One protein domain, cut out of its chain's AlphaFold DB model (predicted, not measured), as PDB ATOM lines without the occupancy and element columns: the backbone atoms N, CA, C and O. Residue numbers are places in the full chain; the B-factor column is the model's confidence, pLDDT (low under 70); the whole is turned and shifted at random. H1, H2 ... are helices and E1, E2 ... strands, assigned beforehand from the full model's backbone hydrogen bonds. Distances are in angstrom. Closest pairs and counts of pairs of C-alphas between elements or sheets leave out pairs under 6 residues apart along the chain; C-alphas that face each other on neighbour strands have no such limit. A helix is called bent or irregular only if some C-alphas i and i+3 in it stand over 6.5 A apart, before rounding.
ATOM      1  N   ALA A 194      98.813  48.906 -45.869       87.19
ATOM      2  CA  ALA A 194      98.124  48.759 -44.584       87.19
ATOM      3  C   ALA A 194      97.200  49.955 -44.285       87.19
ATOM      4  O   ALA A 194      96.031  49.773 -43.963       87.19
ATOM      5  N   GLN A 195      97.682  51.184 -44.487       89.31
ATOM      6  CA  GLN A 195      96.901  52.403 -44.258       89.31
ATOM      7  C   GLN A 195      95.706  52.516 -45.230       89.31
ATOM      8  O   GLN A 195      94.626  52.959 -44.841       89.31
ATOM      9  N   ARG A 196      95.858  52.035 -46.474       90.50
ATOM     10  CA  ARG A 196      94.756  51.891 -47.444       90.50
ATOM     11  C   ARG A 196      93.685  50.907 -46.957       90.50
ATOM     12  O   ARG A 196      92.500  51.215 -47.056       90.50
ATOM     13  N   TRP A 197      94.088  49.758 -46.410       91.62
ATOM     14  CA  TRP A 197      93.158  48.797 -45.810       91.62
ATOM     15  C   TRP A 197      92.430  49.374 -44.592       91.62
ATOM     16  O   TRP A 197      91.222  49.188 -44.487       91.62
ATOM     17  N   LEU A 198      93.109  50.148 -43.736       90.50
ATOM     18  CA  LEU A 198      92.472  50.857 -42.617       90.50
ATOM     19  C   LEU A 198      91.391  51.846 -43.095       90.50
ATOM     20  O   LEU A 198      90.291  51.843 -42.545       90.50
ATOM     21  N   ILE A 199      91.644  52.632 -44.153       92.50
ATOM     22  CA  ILE A 199      90.604  53.491 -44.756       92.50
ATOM     23  C   ILE A 199      89.437  52.656 -45.297       92.50
ATOM     24  O   ILE A 199      88.281  53.038 -45.115       92.50
ATOM     25  N   TRP A 200      89.697  51.520 -45.948       93.94
ATOM     26  CA  TRP A 200      88.621  50.684 -46.486       93.94
ATOM     27  C   TRP A 200      87.790  49.999 -45.403       93.94
ATOM     28  O   TRP A 200      86.572  50.012 -45.528       93.94
ATOM     29  N   MET A 201      88.391  49.483 -44.330       92.88
ATOM     30  CA  MET A 201      87.637  48.927 -43.197       92.88
ATOM     31  C   MET A 201      86.845  50.020 -42.460       92.88
ATOM     32  O   MET A 201      85.677  49.817 -42.149       92.88
ATOM     33  N   LYS A 202      87.410  51.227 -42.283       92.75
ATOM     34  CA  LYS A 202      86.676  52.375 -41.711       92.75
ATOM     35  C   LYS A 202      85.505  52.834 -42.594       92.75
ATOM     36  O   LYS A 202      84.481  53.264 -42.073       92.75
ATOM     37  N   ARG A 203      85.641  52.756 -43.924       94.44
ATOM     38  CA  ARG A 203      84.592  53.123 -44.897       94.44
ATOM     39  C   ARG A 203      83.536  52.029 -45.095       94.44
ATOM     40  O   ARG A 203      82.413  52.343 -45.478       94.44
ATOM     41  N   TRP A 204      83.895  50.770 -44.862       94.19
ATOM     42  CA  TRP A 204      83.047  49.599 -45.075       94.19
ATOM     43  C   TRP A 204      83.192  48.644 -43.872       94.19
ATOM     44  O   TRP A 204      83.936  47.669 -43.968       94.19
ATOM     45  N   PRO A 205      82.506  48.889 -42.735       91.56
ATOM     46  CA  PRO A 205      82.723  48.135 -41.487       91.56
ATOM     47  C   PRO A 205      82.451  46.624 -41.575       91.56
ATOM     48  O   PRO A 205      82.932  45.853 -40.754       91.56
ATOM     49  N   TRP A 206      81.709  46.185 -42.594       94.38
ATOM     50  CA  TRP A 206      81.487  44.773 -42.913       94.38
ATOM     51  C   TRP A 206      82.698  44.079 -43.567       94.38
ATOM     52  O   TRP A 206      82.637  42.874 -43.834       94.38
ATOM     53  N   ILE A 207      83.777  44.817 -43.855       95.38
ATOM     54  CA  ILE A 207      85.037  44.298 -44.390       95.38
ATOM     55  C   ILE A 207      86.017  43.997 -43.267       95.38
ATOM     56  O   ILE A 207      86.368  44.862 -42.470       95.38
ATOM     57  N   LEU A 208      86.551  42.785 -43.321       94.94
ATOM     58  CA  LEU A 208      87.650  42.306 -42.507       94.94
ATOM     59  C   LEU A 208      88.881  42.052 -43.388       94.94
ATOM     60  O   LEU A 208      88.786  41.412 -44.440       94.94
ATOM     61  N   HIS A 209      90.039  42.552 -42.957       94.19
ATOM     62  CA  HIS A 209      91.331  42.333 -43.608       94.19
ATOM     63  C   HIS A 209      92.434  42.099 -42.577       94.19
ATOM     64  O   HIS A 209      92.573  42.862 -41.623       94.19
ATOM     65  N   GLU A 210      93.245  41.071 -42.807       91.88
ATOM     66  CA  GLU A 210      94.491  40.811 -42.090       91.88
ATOM     67  C   GLU A 210      95.678  40.780 -43.062       91.88
ATOM     68  O   GLU A 210      95.521  40.401 -44.227       91.88
ATOM     69  N   PRO A 211      96.908  41.100 -42.611       89.00
ATOM     70  CA  PRO A 211      98.109  40.992 -43.445       89.00
ATOM     71  C   PRO A 211      98.273  39.620 -44.128       89.00
ATOM     72  O   PRO A 211      98.755  39.556 -45.260       89.00
ATOM     73  N   SER A 212      97.807  38.552 -43.470       90.56
ATOM     74  CA  SER A 212      97.735  37.169 -43.963       90.56
ATOM     75  C   SER A 212      96.793  36.970 -45.162       90.56
ATOM     76  O   SER A 212      97.127  36.195 -46.056       90.56
ATOM     77  N   ASP A 213      95.673  37.699 -45.252       89.31
ATOM     78  CA  ASP A 213      94.723  37.606 -46.382       89.31
ATOM     79  C   ASP A 213      95.301  38.190 -47.687       89.31
ATOM     80  O   ASP A 213      94.794  37.962 -48.792       89.31
ATOM     81  N   GLY A 214      96.359  39.000 -47.582       91.50
ATOM     82  CA  GLY A 214      97.047  39.592 -48.722       91.50
ATOM     83  C   GLY A 214      96.161  40.543 -49.539       91.50
ATOM     84  O   GLY A 214      96.050  41.730 -49.225       91.50
ATOM     85  N   THR A 215      95.658  40.080 -50.688       91.75
ATOM     86  CA  THR A 215      94.786  40.849 -51.610       91.75
ATOM     87  C   THR A 215      93.295  40.581 -51.415       91.75
ATOM     88  O   THR A 215      92.475  41.268 -52.031       91.75
ATOM     89  N   PHE A 216      92.943  39.582 -50.607       94.00
ATOM     90  CA  PHE A 216      91.563  39.215 -50.322       94.00
ATOM     91  C   PHE A 216      91.042  39.981 -49.112       94.00
ATOM     92  O   PHE A 216      91.808  40.334 -48.229       94.00
ATOM     93  N   ALA A 217      89.740  40.237 -49.089       94.62
ATOM     94  CA  ALA A 217      89.032  40.861 -47.985       94.62
ATOM     95  C   ALA A 217      87.815  40.004 -47.640       94.62
ATOM     96  O   ALA A 217      87.027  39.674 -48.529       94.62
ATOM     97  N   PHE A 218      87.658  39.636 -46.375       95.75
ATOM     98  CA  PHE A 218      86.514  38.857 -45.924       95.75
ATOM     99  C   PHE A 218      85.308  39.780 -45.711       95.75
ATOM    100  O   PHE A 218      85.416  40.831 -45.081       95.75
ATOM    101  N   CYS A 219      84.149  39.403 -46.248       96.25
ATOM    102  CA  CYS A 219      82.891  40.115 -46.043       96.25
ATOM    103  C   CYS A 219      82.060  39.413 -44.965       96.25
ATOM    104  O   CYS A 219      81.612  38.288 -45.187       96.25
ATOM    105  N   LEU A 220      81.802  40.097 -43.845       94.62
ATOM    106  CA  LEU A 220      81.021  39.577 -42.715       94.62
ATOM    107  C   LEU A 220      79.624  39.106 -43.137       94.62
ATOM    108  O   LEU A 220      79.255  37.957 -42.896       94.62
ATOM    109  N   TYR A 221      78.859  39.956 -43.824       94.69
ATOM    110  CA  TYR A 221      77.493  39.619 -44.239       94.69
ATOM    111  C   TYR A 221      77.479  38.422 -45.193       94.69
ATOM    112  O   TYR A 221      76.725  37.465 -45.001       94.69
ATOM    113  N   CYS A 222      78.358  38.453 -46.201       92.88
ATOM    114  CA  CYS A 222      78.399  37.455 -47.259       92.88
ATOM    115  C   CYS A 222      79.164  36.177 -46.922       92.88
ATOM    116  O   CYS A 222      79.063  35.246 -47.717       92.88
ATOM    117  N   ASN A 223      79.913  36.119 -45.816       92.88
ATOM    118  CA  ASN A 223      80.821  35.020 -45.475       92.88
ATOM    119  C   ASN A 223      81.668  34.566 -46.689       92.88
ATOM    120  O   ASN A 223      81.649  33.403 -47.088       92.88
ATOM    121  N   MET A 224      82.331  35.519 -47.359       92.81
ATOM    122  CA  MET A 224      83.154  35.230 -48.541       92.81
ATOM    123  C   MET A 224      84.384  36.131 -48.651       92.81
ATOM    124  O   MET A 224      84.350  37.297 -48.254       92.81
ATOM    125  N   ASN A 225      85.432  35.604 -49.285       94.25
ATOM    126  CA  ASN A 225      86.655  36.332 -49.607       94.25
ATOM    127  C   ASN A 225      86.534  37.045 -50.964       94.25
ATOM    128  O   ASN A 225      86.539  36.420 -52.024       94.25
ATOM    129  N   ILE A 226      86.462  38.373 -50.931       94.75
ATOM    130  CA  ILE A 226      86.472  39.254 -52.102       94.75
ATOM    131  C   ILE A 226      87.929  39.504 -52.497       94.75
ATOM    132  O   ILE A 226      88.686  40.052 -51.700       94.75
ATOM    133  N   ASN A 227      88.346  39.188 -53.728       92.88
ATOM    134  CA  ASN A 227      89.638  39.691 -54.209       92.88
ATOM    135  C   ASN A 227      89.519  41.188 -54.531       92.88
ATOM    136  O   ASN A 227      88.818  41.569 -55.471       92.88
ATOM    137  N   VAL A 228      90.212  42.031 -53.764       87.12
ATOM    138  CA  VAL A 228      90.190  43.488 -53.945       87.12
ATOM    139  C   VAL A 228      91.303  43.962 -54.883       87.12
ATOM    140  O   VAL A 228      91.170  45.024 -55.485       87.12
ATOM    141  N   ASN A 229      92.389  43.193 -55.060       82.44
ATOM    142  CA  ASN A 229      93.486  43.491 -56.002       82.44
ATOM    143  C   ASN A 229      93.972  44.965 -55.956       82.44
ATOM    144  O   ASN A 229      94.232  45.597 -56.980       82.44
ATOM    145  N   ASN A 230      94.063  45.535 -54.747       74.31
ATOM    146  CA  ASN A 230      94.402  46.940 -54.471       74.31
ATOM    147  C   ASN A 230      93.474  48.007 -55.120       74.31
ATOM    148  O   ASN A 230      93.839  49.186 -55.139       74.31
ATOM    149  N   ARG A 231      92.259  47.640 -55.564       85.38
ATOM    150  CA  ARG A 231      91.257  48.514 -56.209       85.38
ATOM    151  C   ARG A 231      89.905  48.505 -55.473       85.38
ATOM    152  O   ARG A 231      89.164  47.522 -55.532       85.38
ATOM    153  N   ALA A 232      89.509  49.647 -54.906       88.44
ATOM    154  CA  ALA A 232      88.233  49.823 -54.190       88.44
ATOM    155  C   ALA A 232      86.978  49.482 -55.028       88.44
ATOM    156  O   ALA A 232      85.941  49.107 -54.483       88.44
ATOM    157  N   LYS A 233      87.073  49.525 -56.363       92.06
ATOM    158  CA  LYS A 233      85.992  49.142 -57.285       92.06
ATOM    159  C   LYS A 233      85.475  47.708 -57.081       92.06
ATOM    160  O   LYS A 233      84.296  47.463 -57.310       92.06
ATOM    161  N   HIS A 234      86.307  46.763 -56.630       92.38
ATOM    162  CA  HIS A 234      85.839  45.401 -56.331       92.38
ATOM    163  C   HIS A 234      84.951  45.357 -55.080       92.38
ATOM    164  O   HIS A 234      83.920  44.688 -55.094       92.38
ATOM    165  N   ILE A 235      85.297  46.137 -54.051       93.88
ATOM    166  CA  ILE A 235      84.467  46.350 -52.857       93.88
ATOM    167  C   ILE A 235      83.138  47.007 -53.248       93.88
ATOM    168  O   ILE A 235      82.073  46.494 -52.916       93.88
ATOM    169  N   GLN A 236      83.188  48.098 -54.017       93.38
ATOM    170  CA  GLN A 236      81.991  48.825 -54.449       93.38
ATOM    171  C   GLN A 236      81.060  47.953 -55.308       93.38
ATOM    172  O   GLN A 236      79.849  47.958 -55.099       93.38
ATOM    173  N   ASN A 237      81.612  47.162 -56.235       94.19
ATOM    174  CA  ASN A 237      80.842  46.203 -57.031       94.19
ATOM    175  C   ASN A 237      80.190  45.118 -56.156       94.19
ATOM    176  O   ASN A 237      79.074  44.698 -56.453       94.19
ATOM    177  N   HIS A 238      80.859  44.670 -55.089       94.81
ATOM    178  CA  HIS A 238      80.288  43.715 -54.140       94.81
ATOM    179  C   HIS A 238      79.151  44.347 -53.318       94.81
ATOM    180  O   HIS A 238      78.068  43.775 -53.265       94.81
ATOM    181  N   ASN A 239      79.338  45.558 -52.780       94.69
ATOM    182  CA  ASN A 239      78.303  46.305 -52.045       94.69
ATOM    183  C   ASN A 239      77.065  46.628 -52.910       94.69
ATOM    184  O   ASN A 239      75.952  46.782 -52.408       94.69
ATOM    185  N   MET A 240      77.250  46.777 -54.223       92.56
ATOM    186  CA  MET A 240      76.172  46.984 -55.198       92.56
ATOM    187  C   MET A 240      75.567  45.672 -55.727       92.56
ATOM    188  O   MET A 240      74.670  45.706 -56.569       92.56
ATOM    189  N   SER A 241      76.023  44.514 -55.241       93.81
ATOM    190  CA  SER A 241      75.390  43.230 -55.527       93.81
ATOM    191  C   SER A 241      74.119  43.068 -54.696       93.81
ATOM    192  O   SER A 241      74.152  43.191 -53.471       93.81
ATOM    193  N   LEU A 242      73.011  42.698 -55.344       90.88
ATOM    194  CA  LEU A 242      71.752  42.370 -54.659       90.88
ATOM    195  C   LEU A 242      71.942  41.252 -53.618       90.88
ATOM    196  O   LEU A 242      71.332  41.290 -52.559       90.88
ATOM    197  N   TYR A 243      72.856  40.312 -53.888       90.12
ATOM    198  CA  TYR A 243      73.266  39.244 -52.968       90.12
ATOM    199  C   TYR A 243      73.828  39.792 -51.646       90.12
ATOM    200  O   TYR A 243      73.544  39.253 -50.580       90.12
ATOM    201  N   HIS A 244      74.624  40.865 -51.714       93.88
ATOM    202  CA  HIS A 244      75.203  41.498 -50.532       93.88
ATOM    203  C   HIS A 244      74.131  42.224 -49.727       93.88
ATOM    204  O   HIS A 244      74.024  41.995 -48.533       93.88
ATOM    205  N   GLN A 245      73.291  43.018 -50.393       93.50
ATOM    206  CA  GLN A 245      72.210  43.784 -49.760       93.50
ATOM    207  C   GLN A 245      71.152  42.869 -49.116       93.50
ATOM    208  O   GLN A 245      70.617  43.179 -48.057       93.50
ATOM    209  N   GLU A 246      70.881  41.708 -49.719       91.94
ATOM    210  CA  GLU A 246      69.988  40.691 -49.158       91.94
ATOM    211  C   GLU A 246      70.606  39.995 -47.932       91.94
ATOM    212  O   GLU A 246      69.946  39.883 -46.897       91.94
ATOM    213  N   ARG A 247      71.890  39.603 -47.993       92.81
ATOM    214  CA  ARG A 247      72.607  39.052 -46.826       92.81
ATOM    215  C   ARG A 247      72.813  40.079 -45.709       92.81
ATOM    216  O   ARG A 247      72.720  39.701 -44.549       92.81
ATOM    217  N   GLU A 248      73.030  41.349 -46.039       94.19
ATOM    218  CA  GLU A 248      73.100  42.485 -45.110       94.19
ATOM    219  C   GLU A 248      71.781  42.647 -44.347       94.19
ATOM    220  O   GLU A 248      71.763  42.532 -43.123       94.19
ATOM    221  N   CYS A 249      70.655  42.802 -45.055       93.56
ATOM    222  CA  CYS A 249      69.330  42.915 -44.433       93.56
ATOM    223  C   CYS A 249      68.980  41.705 -43.550       93.56
ATOM    224  O   CYS A 249      68.349  41.862 -42.504       93.56
ATOM    225  N   ASN A 250      69.379  40.498 -43.959       93.19
ATOM    226  CA  ASN A 250      69.166  39.284 -43.174       93.19
ATOM    227  C   ASN A 250      70.083  39.228 -41.938       93.19
ATOM    228  O   ASN A 250      69.617  38.881 -40.855       93.19
ATOM    229  N   TYR A 251      71.367  39.577 -42.067       94.31
ATOM    230  CA  TYR A 251      72.344  39.520 -40.972       94.31
ATOM    231  C   TYR A 251      72.109  40.600 -39.915       94.31
ATOM    232  O   TYR A 251      72.197  40.308 -38.727       94.31
ATOM    233  N   LEU A 252      71.719  41.810 -40.320       94.06
ATOM    234  CA  LEU A 252      71.322  42.864 -39.383       94.06
ATOM    235  C   LEU A 252      70.035  42.492 -38.626       94.06
ATOM    236  O   LEU A 252      69.927  42.761 -37.434       94.06
ATOM    237  N   ALA A 253      69.083  41.811 -39.279       94.19
ATOM    238  CA  ALA A 253      67.898  41.280 -38.602       94.19
ATOM    239  C   ALA A 253      68.245  40.154 -37.607       94.19
ATOM    240  O   ALA A 253      67.697  40.134 -36.508       94.19
ATOM    241  N   PHE A 254      69.176  39.263 -37.967       95.50
ATOM    242  CA  PHE A 254      69.700  38.229 -37.070       95.50
ATOM    243  C   PHE A 254      70.404  38.844 -35.855       95.50
ATOM    244  O   PHE A 254      70.052  38.514 -34.727       95.50
ATOM    245  N   LYS A 255      71.320  39.797 -36.064       93.56
ATOM    246  CA  LYS A 255      72.034  40.462 -34.968       93.56
ATOM    247  C   LYS A 255      71.100  41.221 -34.029       93.56
ATOM    248  O   LYS A 255      71.247  41.074 -32.823       93.56
ATOM    249  N   LYS A 256      70.073  41.905 -34.548       93.38
ATOM    250  CA  LYS A 256      69.034  42.512 -33.698       93.38
ATOM    251  C   LYS A 256      68.251  41.471 -32.881       93.38
ATOM    252  O   LYS A 256      67.894  41.738 -31.740       93.38
ATOM    253  N   SER A 257      67.975  40.287 -33.436       92.69
ATOM    254  CA  SER A 257      67.315  39.210 -32.675       92.69
ATOM    255  C   SER A 257      68.233  38.535 -31.653       92.69
ATOM    256  O   SER A 257      67.752  38.094 -30.616       92.69
ATOM    257  N   GLU A 258      69.541  38.485 -31.911       90.88
ATOM    258  CA  GLU A 258      70.543  37.996 -30.961       90.88
ATOM    259  C   GLU A 258      70.702  38.977 -29.789       90.88
ATOM    260  O   GLU A 258      70.601  38.575 -28.636       90.88
ATOM    261  N   GLU A 259      70.832  40.274 -30.073       89.50
ATOM    262  CA  GLU A 259      70.808  41.369 -29.089       89.50
ATOM    263  C   GLU A 259      69.532  41.331 -28.223       89.50
ATOM    264  O   GLU A 259      69.598  41.412 -26.999       89.50
ATOM    265  N   GLN A 260      68.365  41.102 -28.838       90.38
ATOM    266  CA  GLN A 260      67.091  40.969 -28.122       90.38
ATOM    267  C   GLN A 260      66.975  39.686 -27.270       90.38
ATOM    268  O   GLN A 260      66.144  39.647 -26.365       90.38
ATOM    269  N   THR A 261      67.767  38.639 -27.532       87.19
ATOM    270  CA  THR A 261      67.673  37.341 -26.823       87.19
ATOM    271  C   THR A 261      68.815  37.074 -25.845       87.19
ATOM    272  O   THR A 261      68.614  36.324 -24.895       87.19
ATOM    273  N   ARG A 262      69.987  37.696 -26.024       81.69
ATOM    274  CA  ARG A 262      71.112  37.648 -25.067       81.69
ATOM    275  C   ARG A 262      71.053  38.784 -24.035       81.69
ATOM    276  O   ARG A 262      71.717  38.705 -23.007       81.69
ATOM    277  N   GLY A 263      70.239  39.814 -24.285       71.38
ATOM    278  CA  GLY A 263      70.230  41.042 -23.494       71.38
ATOM    279  C   GLY A 263      71.433  41.932 -23.820       71.38
ATOM    280  O   GLY A 263      72.179  41.691 -24.766       71.38
ATOM    281  N   THR A 264      71.643  42.979 -23.024       64.38
ATOM    282  CA  THR A 264      72.663  44.017 -23.262       64.38
ATOM    283  C   THR A 264      74.105  43.598 -22.917       64.38
ATOM    284  O   THR A 264      74.965  44.453 -22.697       64.38
ATOM    285  N   THR A 265      74.414  42.295 -22.918       56.97
ATOM    286  CA  THR A 265      75.793  41.776 -22.850       56.97
ATOM    287  C   THR A 265      76.566  42.232 -24.091       56.97
ATOM    288  O   THR A 265      76.315  41.760 -25.201       56.97
ATOM    289  N   SER A 266      77.448  43.219 -23.927       55.16
ATOM    290  CA  SER A 266      78.000  43.971 -25.060       55.16
ATOM    291  C   SER A 266      78.945  43.149 -25.949       55.16
ATOM    292  O   SER A 266      79.753  42.366 -25.456       55.16
ATOM    293  N   ASP A 267      78.954  43.435 -27.257       59.88
ATOM    294  CA  ASP A 267      79.789  42.777 -28.289       59.88
ATOM    295  C   ASP A 267      81.324  42.985 -28.105       59.88
ATOM    296  O   ASP A 267      82.127  42.647 -28.976       59.88
ATOM    297  N   ASN A 268      81.760  43.551 -26.971       56.25
ATOM    298  CA  ASN A 268      83.162  43.780 -26.612       56.25
ATOM    299  C   ASN A 268      83.909  42.497 -26.196       56.25
ATOM    300  O   ASN A 268      85.127  42.416 -26.387       56.25
ATOM    301  N   GLU A 269      83.207  41.500 -25.647       62.25
ATOM    302  CA  GLU A 269      83.809  40.288 -25.052       62.25
ATOM    303  C   GLU A 269      84.477  39.362 -26.088       62.25
ATOM    304  O   GLU A 269      85.410  38.623 -25.766       62.25
ATOM    305  N   VAL A 270      84.107  39.508 -27.367       62.31
ATOM    306  CA  VAL A 270      84.583  38.737 -28.537       62.31
ATOM    307  C   VAL A 270      86.111  38.652 -28.659       62.31
ATOM    308  O   VAL A 270      86.642  37.728 -29.274       62.31
ATOM    309  N   LYS A 271      86.856  39.600 -28.080       55.75
ATOM    310  CA  LYS A 271      88.329  39.572 -28.081       55.75
ATOM    311  C   LYS A 271      88.926  38.489 -27.177       55.75
ATOM    312  O   LYS A 271      90.048  38.069 -27.447       55.75
ATOM    313  N   HIS A 272      88.215  38.055 -26.136       55.59
ATOM    314  CA  HIS A 272      88.696  37.047 -25.187       55.59
ATOM    315  C   HIS A 272      88.163  35.642 -25.498       55.59
ATOM    316  O   HIS A 272      88.925  34.683 -25.392       55.59
ATOM    317  N   GLU A 273      86.912  35.518 -25.962       60.72
ATOM    318  CA  GLU A 273      86.229  34.229 -26.207       60.72
ATOM    319  C   GLU A 273      87.006  33.256 -27.119       60.72
ATOM    320  O   GLU A 273      87.005  32.049 -26.888       60.72
ATOM    321  N   PHE A 274      87.668  33.760 -28.167       66.62
ATOM    322  CA  PHE A 274      88.228  32.924 -29.242       66.62
ATOM    323  C   PHE A 274      89.733  32.627 -29.119       66.62
ATOM    324  O   PHE A 274      90.286  31.936 -29.973       66.62
ATOM    325  N   GLY A 275      90.430  33.169 -28.112       72.56
ATOM    326  CA  GLY A 275      91.877  32.961 -27.897       72.56
ATOM    327  C   GLY A 275      92.817  33.499 -28.998       72.56
ATOM    328  O   GLY A 275      94.041  33.446 -28.862       72.56
ATOM    329  N   THR A 276      92.287  34.039 -30.099       77.06
ATOM    330  CA  THR A 276      93.079  34.548 -31.224       77.06
ATOM    331  C   THR A 276      93.681  35.920 -30.921       77.06
ATOM    332  O   THR A 276      92.957  36.865 -30.617       77.06
ATOM    333  N   LYS A 277      94.988  36.094 -31.160       79.25
ATOM    334  CA  LYS A 277      95.723  37.371 -30.983       79.25
ATOM    335  C   LYS A 277      95.308  38.510 -31.944       79.25
ATOM    336  O   LYS A 277      95.973  39.539 -31.997       79.25
ATOM    337  N   SER A 278      94.244  38.333 -32.728       86.81
ATOM    338  CA  SER A 278      93.717  39.308 -33.687       86.81
ATOM    339  C   SER A 278      92.194  39.362 -33.601       86.81
ATOM    340  O   SER A 278      91.517  38.357 -33.804       86.81
ATOM    341  N   TYR A 279      91.654  40.564 -33.387       85.94
ATOM    342  CA  TYR A 279      90.212  40.835 -33.440       85.94
ATOM    343  C   TYR A 279      89.588  40.437 -34.787       85.94
ATOM    344  O   TYR A 279      88.428  40.038 -34.849       85.94
ATOM    345  N   VAL A 280      90.352  40.518 -35.879       88.94
ATOM    346  CA  VAL A 280      89.845  40.191 -37.214       88.94
ATOM    347  C   VAL A 280      89.733  38.673 -37.406       88.94
ATOM    348  O   VAL A 280      88.747  38.214 -37.979       88.94
ATOM    349  N   ALA A 281      90.675  37.893 -36.865       89.25
ATOM    350  CA  ALA A 281      90.560  36.438 -36.785       89.25
ATOM    351  C   ALA A 281      89.381  36.018 -35.889       89.25
ATOM    352  O   ALA A 281      88.553  35.221 -36.330       89.25
ATOM    353  N   ALA A 282      89.236  36.627 -34.703       89.12
ATOM    354  CA  ALA A 282      88.094  36.400 -33.812       89.12
ATOM    355  C   ALA A 282      86.757  36.659 -34.527       89.12
ATOM    356  O   ALA A 282      85.879  35.804 -34.520       89.12
ATOM    357  N   MET A 283      86.615  37.787 -35.232       90.75
ATOM    358  CA  MET A 283      85.386  38.120 -35.964       90.75
ATOM    359  C   MET A 283      85.125  37.213 -37.178       90.75
ATOM    360  O   MET A 283      83.967  36.923 -37.477       90.75
ATOM    361  N   LYS A 284      86.166  36.716 -37.866       91.31
ATOM    362  CA  LYS A 284      86.014  35.657 -38.883       91.31
ATOM    363  C   LYS A 284      85.496  34.363 -38.244       91.31
ATOM    364  O   LYS A 284      84.563  33.764 -38.770       91.31
ATOM    365  N   GLN A 285      86.066  33.953 -37.110       89.50
ATOM    366  CA  GLN A 285      85.707  32.721 -36.404       89.50
ATOM    367  C   GLN A 285      84.297  32.794 -35.800       89.50
ATOM    368  O   GLN A 285      83.489  31.911 -36.082       89.50
ATOM    369  N   LYS A 286      83.962  33.885 -35.096       90.88
ATOM    370  CA  LYS A 286      82.607  34.213 -34.619       90.88
ATOM    371  C   LYS A 286      81.595  34.178 -35.763       90.88
ATOM    372  O   LYS A 286      80.556  33.535 -35.656       90.88
ATOM    373  N   ARG A 287      81.916  34.771 -36.921       91.38
ATOM    374  CA  ARG A 287      81.013  34.717 -38.079       91.38
ATOM    375  C   ARG A 287      80.852  33.308 -38.661       91.38
ATOM    376  O   ARG A 287      79.788  33.026 -39.208       91.38
ATOM    377  N   VAL A 288      81.865  32.443 -38.556       89.62
ATOM    378  CA  VAL A 288      81.797  31.036 -38.988       89.62
ATOM    379  C   VAL A 288      80.952  30.189 -38.033       89.62
ATOM    380  O   VAL A 288      80.097  29.442 -38.507       89.62
ATOM    381  N   THR A 289      81.113  30.330 -36.714       90.00
ATOM    382  CA  THR A 289      80.265  29.628 -35.732       90.00
ATOM    383  C   THR A 289      78.807  30.095 -35.803       90.00
ATOM    384  O   THR A 289      77.888  29.285 -35.721       90.00
ATOM    385  N   GLU A 290      78.571  31.378 -36.089       92.19
ATOM    386  CA  GLU A 290      77.230  31.935 -36.307       92.19
ATOM    387  C   GLU A 290      76.523  31.462 -37.591       92.19
ATOM    388  O   GLU A 290      75.331  31.734 -37.732       92.19
ATOM    389  N   ILE A 291      77.187  30.788 -38.547       91.25
ATOM    390  CA  ILE A 291      76.562  30.414 -39.838       91.25
ATOM    391  C   ILE A 291      75.277  29.606 -39.624       91.25
ATOM    392  O   ILE A 291      74.279  29.844 -40.305       91.25
ATOM    393  N   GLU A 292      75.292  28.647 -38.700       91.12
ATOM    394  CA  GLU A 292      74.154  27.760 -38.469       91.12
ATOM    395  C   GLU A 292      73.007  28.473 -37.747       91.12
ATOM    396  O   GLU A 292      71.882  28.453 -38.246       91.12
ATOM    397  N   ALA A 293      73.292  29.208 -36.668       92.75
ATOM    398  CA  ALA A 293      72.304  30.045 -35.982       92.75
ATOM    399  C   ALA A 293      71.665  31.076 -36.935       92.75
ATOM    400  O   ALA A 293      70.441  31.205 -36.992       92.75
ATOM    401  N   PHE A 294      72.479  31.731 -37.767       94.19
ATOM    402  CA  PHE A 294      72.038  32.664 -38.804       94.19
ATOM    403  C   PHE A 294      71.132  31.997 -39.848       94.19
ATOM    404  O   PHE A 294      70.089  32.545 -40.211       94.19
ATOM    405  N   ASN A 295      71.497  30.808 -40.335       93.62
ATOM    406  CA  ASN A 295      70.651  30.045 -41.253       93.62
ATOM    407  C   ASN A 295      69.332  29.641 -40.583       93.62
ATOM    408  O   ASN A 295      68.279  29.764 -41.203       93.62
ATOM    409  N   ASN A 296      69.367  29.207 -39.322       93.12
ATOM    410  CA  ASN A 296      68.195  28.743 -38.582       93.12
ATOM    411  C   ASN A 296      67.203  29.885 -38.305       93.12
ATOM    412  O   ASN A 296      66.015  29.733 -38.592       93.12
ATOM    413  N   PHE A 297      67.687  31.058 -37.886       94.94
ATOM    414  CA  PHE A 297      66.885  32.281 -37.771       94.94
ATOM    415  C   PHE A 297      66.213  32.669 -39.099       94.94
ATOM    416  O   PHE A 297      65.001  32.896 -39.159       94.94
ATOM    417  N   ASN A 298      66.986  32.698 -40.190       94.38
ATOM    418  CA  ASN A 298      66.453  32.997 -41.517       94.38
ATOM    419  C   ASN A 298      65.384  31.986 -41.948       94.38
ATOM    420  O   ASN A 298      64.352  32.379 -42.489       94.38
ATOM    421  N   TRP A 299      65.595  30.701 -41.665       94.44
ATOM    422  CA  TRP A 299      64.643  29.635 -41.956       94.44
ATOM    423  C   TRP A 299      63.312  29.802 -41.224       94.44
ATOM    424  O   TRP A 299      62.271  29.715 -41.871       94.44
ATOM    425  N   LEU A 300      63.322  30.111 -39.923       93.12
ATOM    426  CA  LEU A 300      62.097  30.399 -39.161       93.12
ATOM    427  C   LEU A 300      61.303  31.552 -39.801       93.12
ATOM    428  O   LEU A 300      60.089  31.456 -39.998       93.12
ATOM    429  N   ARG A 301      62.003  32.614 -40.221       94.38
ATOM    430  CA  ARG A 301      61.405  33.748 -40.939       94.38
ATOM    431  C   ARG A 301      60.862  33.360 -42.320       94.38
ATOM    432  O   ARG A 301      59.787  33.826 -42.691       94.38
ATOM    433  N   TRP A 302      61.569  32.529 -43.087       94.50
ATOM    434  CA  TRP A 302      61.126  32.093 -44.416       94.50
ATOM    435  C   TRP A 302      59.917  31.156 -44.354       94.50
ATOM    436  O   TRP A 302      59.013  31.324 -45.166       94.50
ATOM    437  N   LEU A 303      59.861  30.239 -43.383       93.69
ATOM    438  CA  LEU A 303      58.712  29.350 -43.166       93.69
ATOM    439  C   LEU A 303      57.456  30.149 -42.779       93.69
ATOM    440  O   LEU A 303      56.395  29.936 -43.359       93.69
ATOM    441  N   ARG A 304      57.591  31.150 -41.893       94.38
ATOM    442  CA  ARG A 304      56.493  32.072 -41.538       94.38
ATOM    443  C   ARG A 304      55.985  32.900 -42.731       94.38
ATOM    444  O   ARG A 304      54.849  33.359 -42.704       94.38
ATOM    445  N   TRP A 305      56.815  33.135 -43.751       93.38
ATOM    446  CA  TRP A 305      56.462  33.941 -44.933       93.38
ATOM    447  C   TRP A 305      56.009  33.106 -46.140       93.38
ATOM    448  O   TRP A 305      55.307  33.628 -47.001       93.38
ATOM    449  N   HIS A 306      56.398  31.832 -46.215       94.62
ATOM    450  CA  HIS A 306      56.093  30.932 -47.326       94.62
ATOM    451  C   HIS A 306      55.669  29.552 -46.780       94.62
ATOM    452  O   HIS A 306      56.490  28.639 -46.741       94.62
TER     453      HIS A 306
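This is residues 194 to 306 of the 1228 residues of the protein "protein suppressor of variegation 3-7" of Drosophila ficusphila (UniProt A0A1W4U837). A two-strand hairpin, E1 and E2, lies in one angle of an open X made by the two longest helices, H3 and the bent H5, which cross where the middle of H3 meets the first part of the arm H5b. H2 runs beside E2, H1 lies near the start of H2, and the small H4 sits at the start of the arm H5a; contacts between these parts are few. The printed part has 113 residues with five named helices and two named strands, in the order H1 E1 E2 H2 H3 H4 H5; the sheet is antiparallel, and the class is mostly helix. The whole is compact, with a radius of gyration of the C-alphas of 15.1 A and spans of 42 by 34 by 19 A.

E1, residues 216 to 219, and E2, residues 224 to 227, form an antiparallel hairpin at 144 degrees, with N 217 and O 226 2.8 A apart and N 219 and O 224 2.9 A apart, both within hydrogen-bond range. Residues 207 to 208 pair antiparallel with residues 218 to 219 of E1. H2, residues 232 to 239, comes closest to E2 at the C-alphas of Asn 227 and His 234, 7.2 A apart. H1, residues 194 to 203, and H2 are close but not clearly touching, with the closest C-alphas, Trp 200 and Ala 232, 7.8 A apart, at a shallow tilt of 32 degrees, the same way. H2 and H3, residues 242 to 262, are close but not clearly touching, with the closest C-alphas, His 238 and His 244, 6.6 A apart. H5, residues 279 to 305, was assigned as one helix by its hydrogen bonds but is bent: C-alphas 289 and 292 are 7.0 A apart, and its arms H5a, residues 279 to 289, and H5b, residues 292 to 305, stand at a steep tilt of 51 degrees. H3, with residues 250 to 254 alone, touches residues 294 to 298 of H5b about perpendicular, at 78 degrees; the closest C-alphas are Phe 254 and Phe 294, 6.3 A. The closest C-alphas of E1 and H5a are Phe 218 and Lys 284, 7.8 A. H4, residues 270 to 273, touches H5a, closest at the C-alphas of Lys 271 and Tyr 279, 5.8 A. H3 and H5a are apart. Every O i to N i+4 pair is within hydrogen-bond range in H1, H2, H3, H5a and H5b; H4 is too short for such a pair, and its one O i to N i+3 pair is not within range.

H1 begins at C-alpha 194, (98.124, 48.759, -44.584), and is 14.2 A long. E1 and E2 are 9.7 A each, H2 10.8 A and H4 5.3 A. H3 runs 30.0 A from C-alpha 242 at (71.752, 42.370, -54.659). H5a is 15.2 A and H5b 19.8 A long, ending at C-alpha 305, (56.462, 33.941, -44.933).

The C-alphas farthest apart, Gln 195 and His 306, are 46.2 A apart. The printed part has no cut; the link from H1 to E1 is long, with 12 residues. Residues 260 to 266, of which 260 to 262 belong to H3, stand free. The mean pLDDT of the printed part is 88.2, and residues 264 to 274 are under 70.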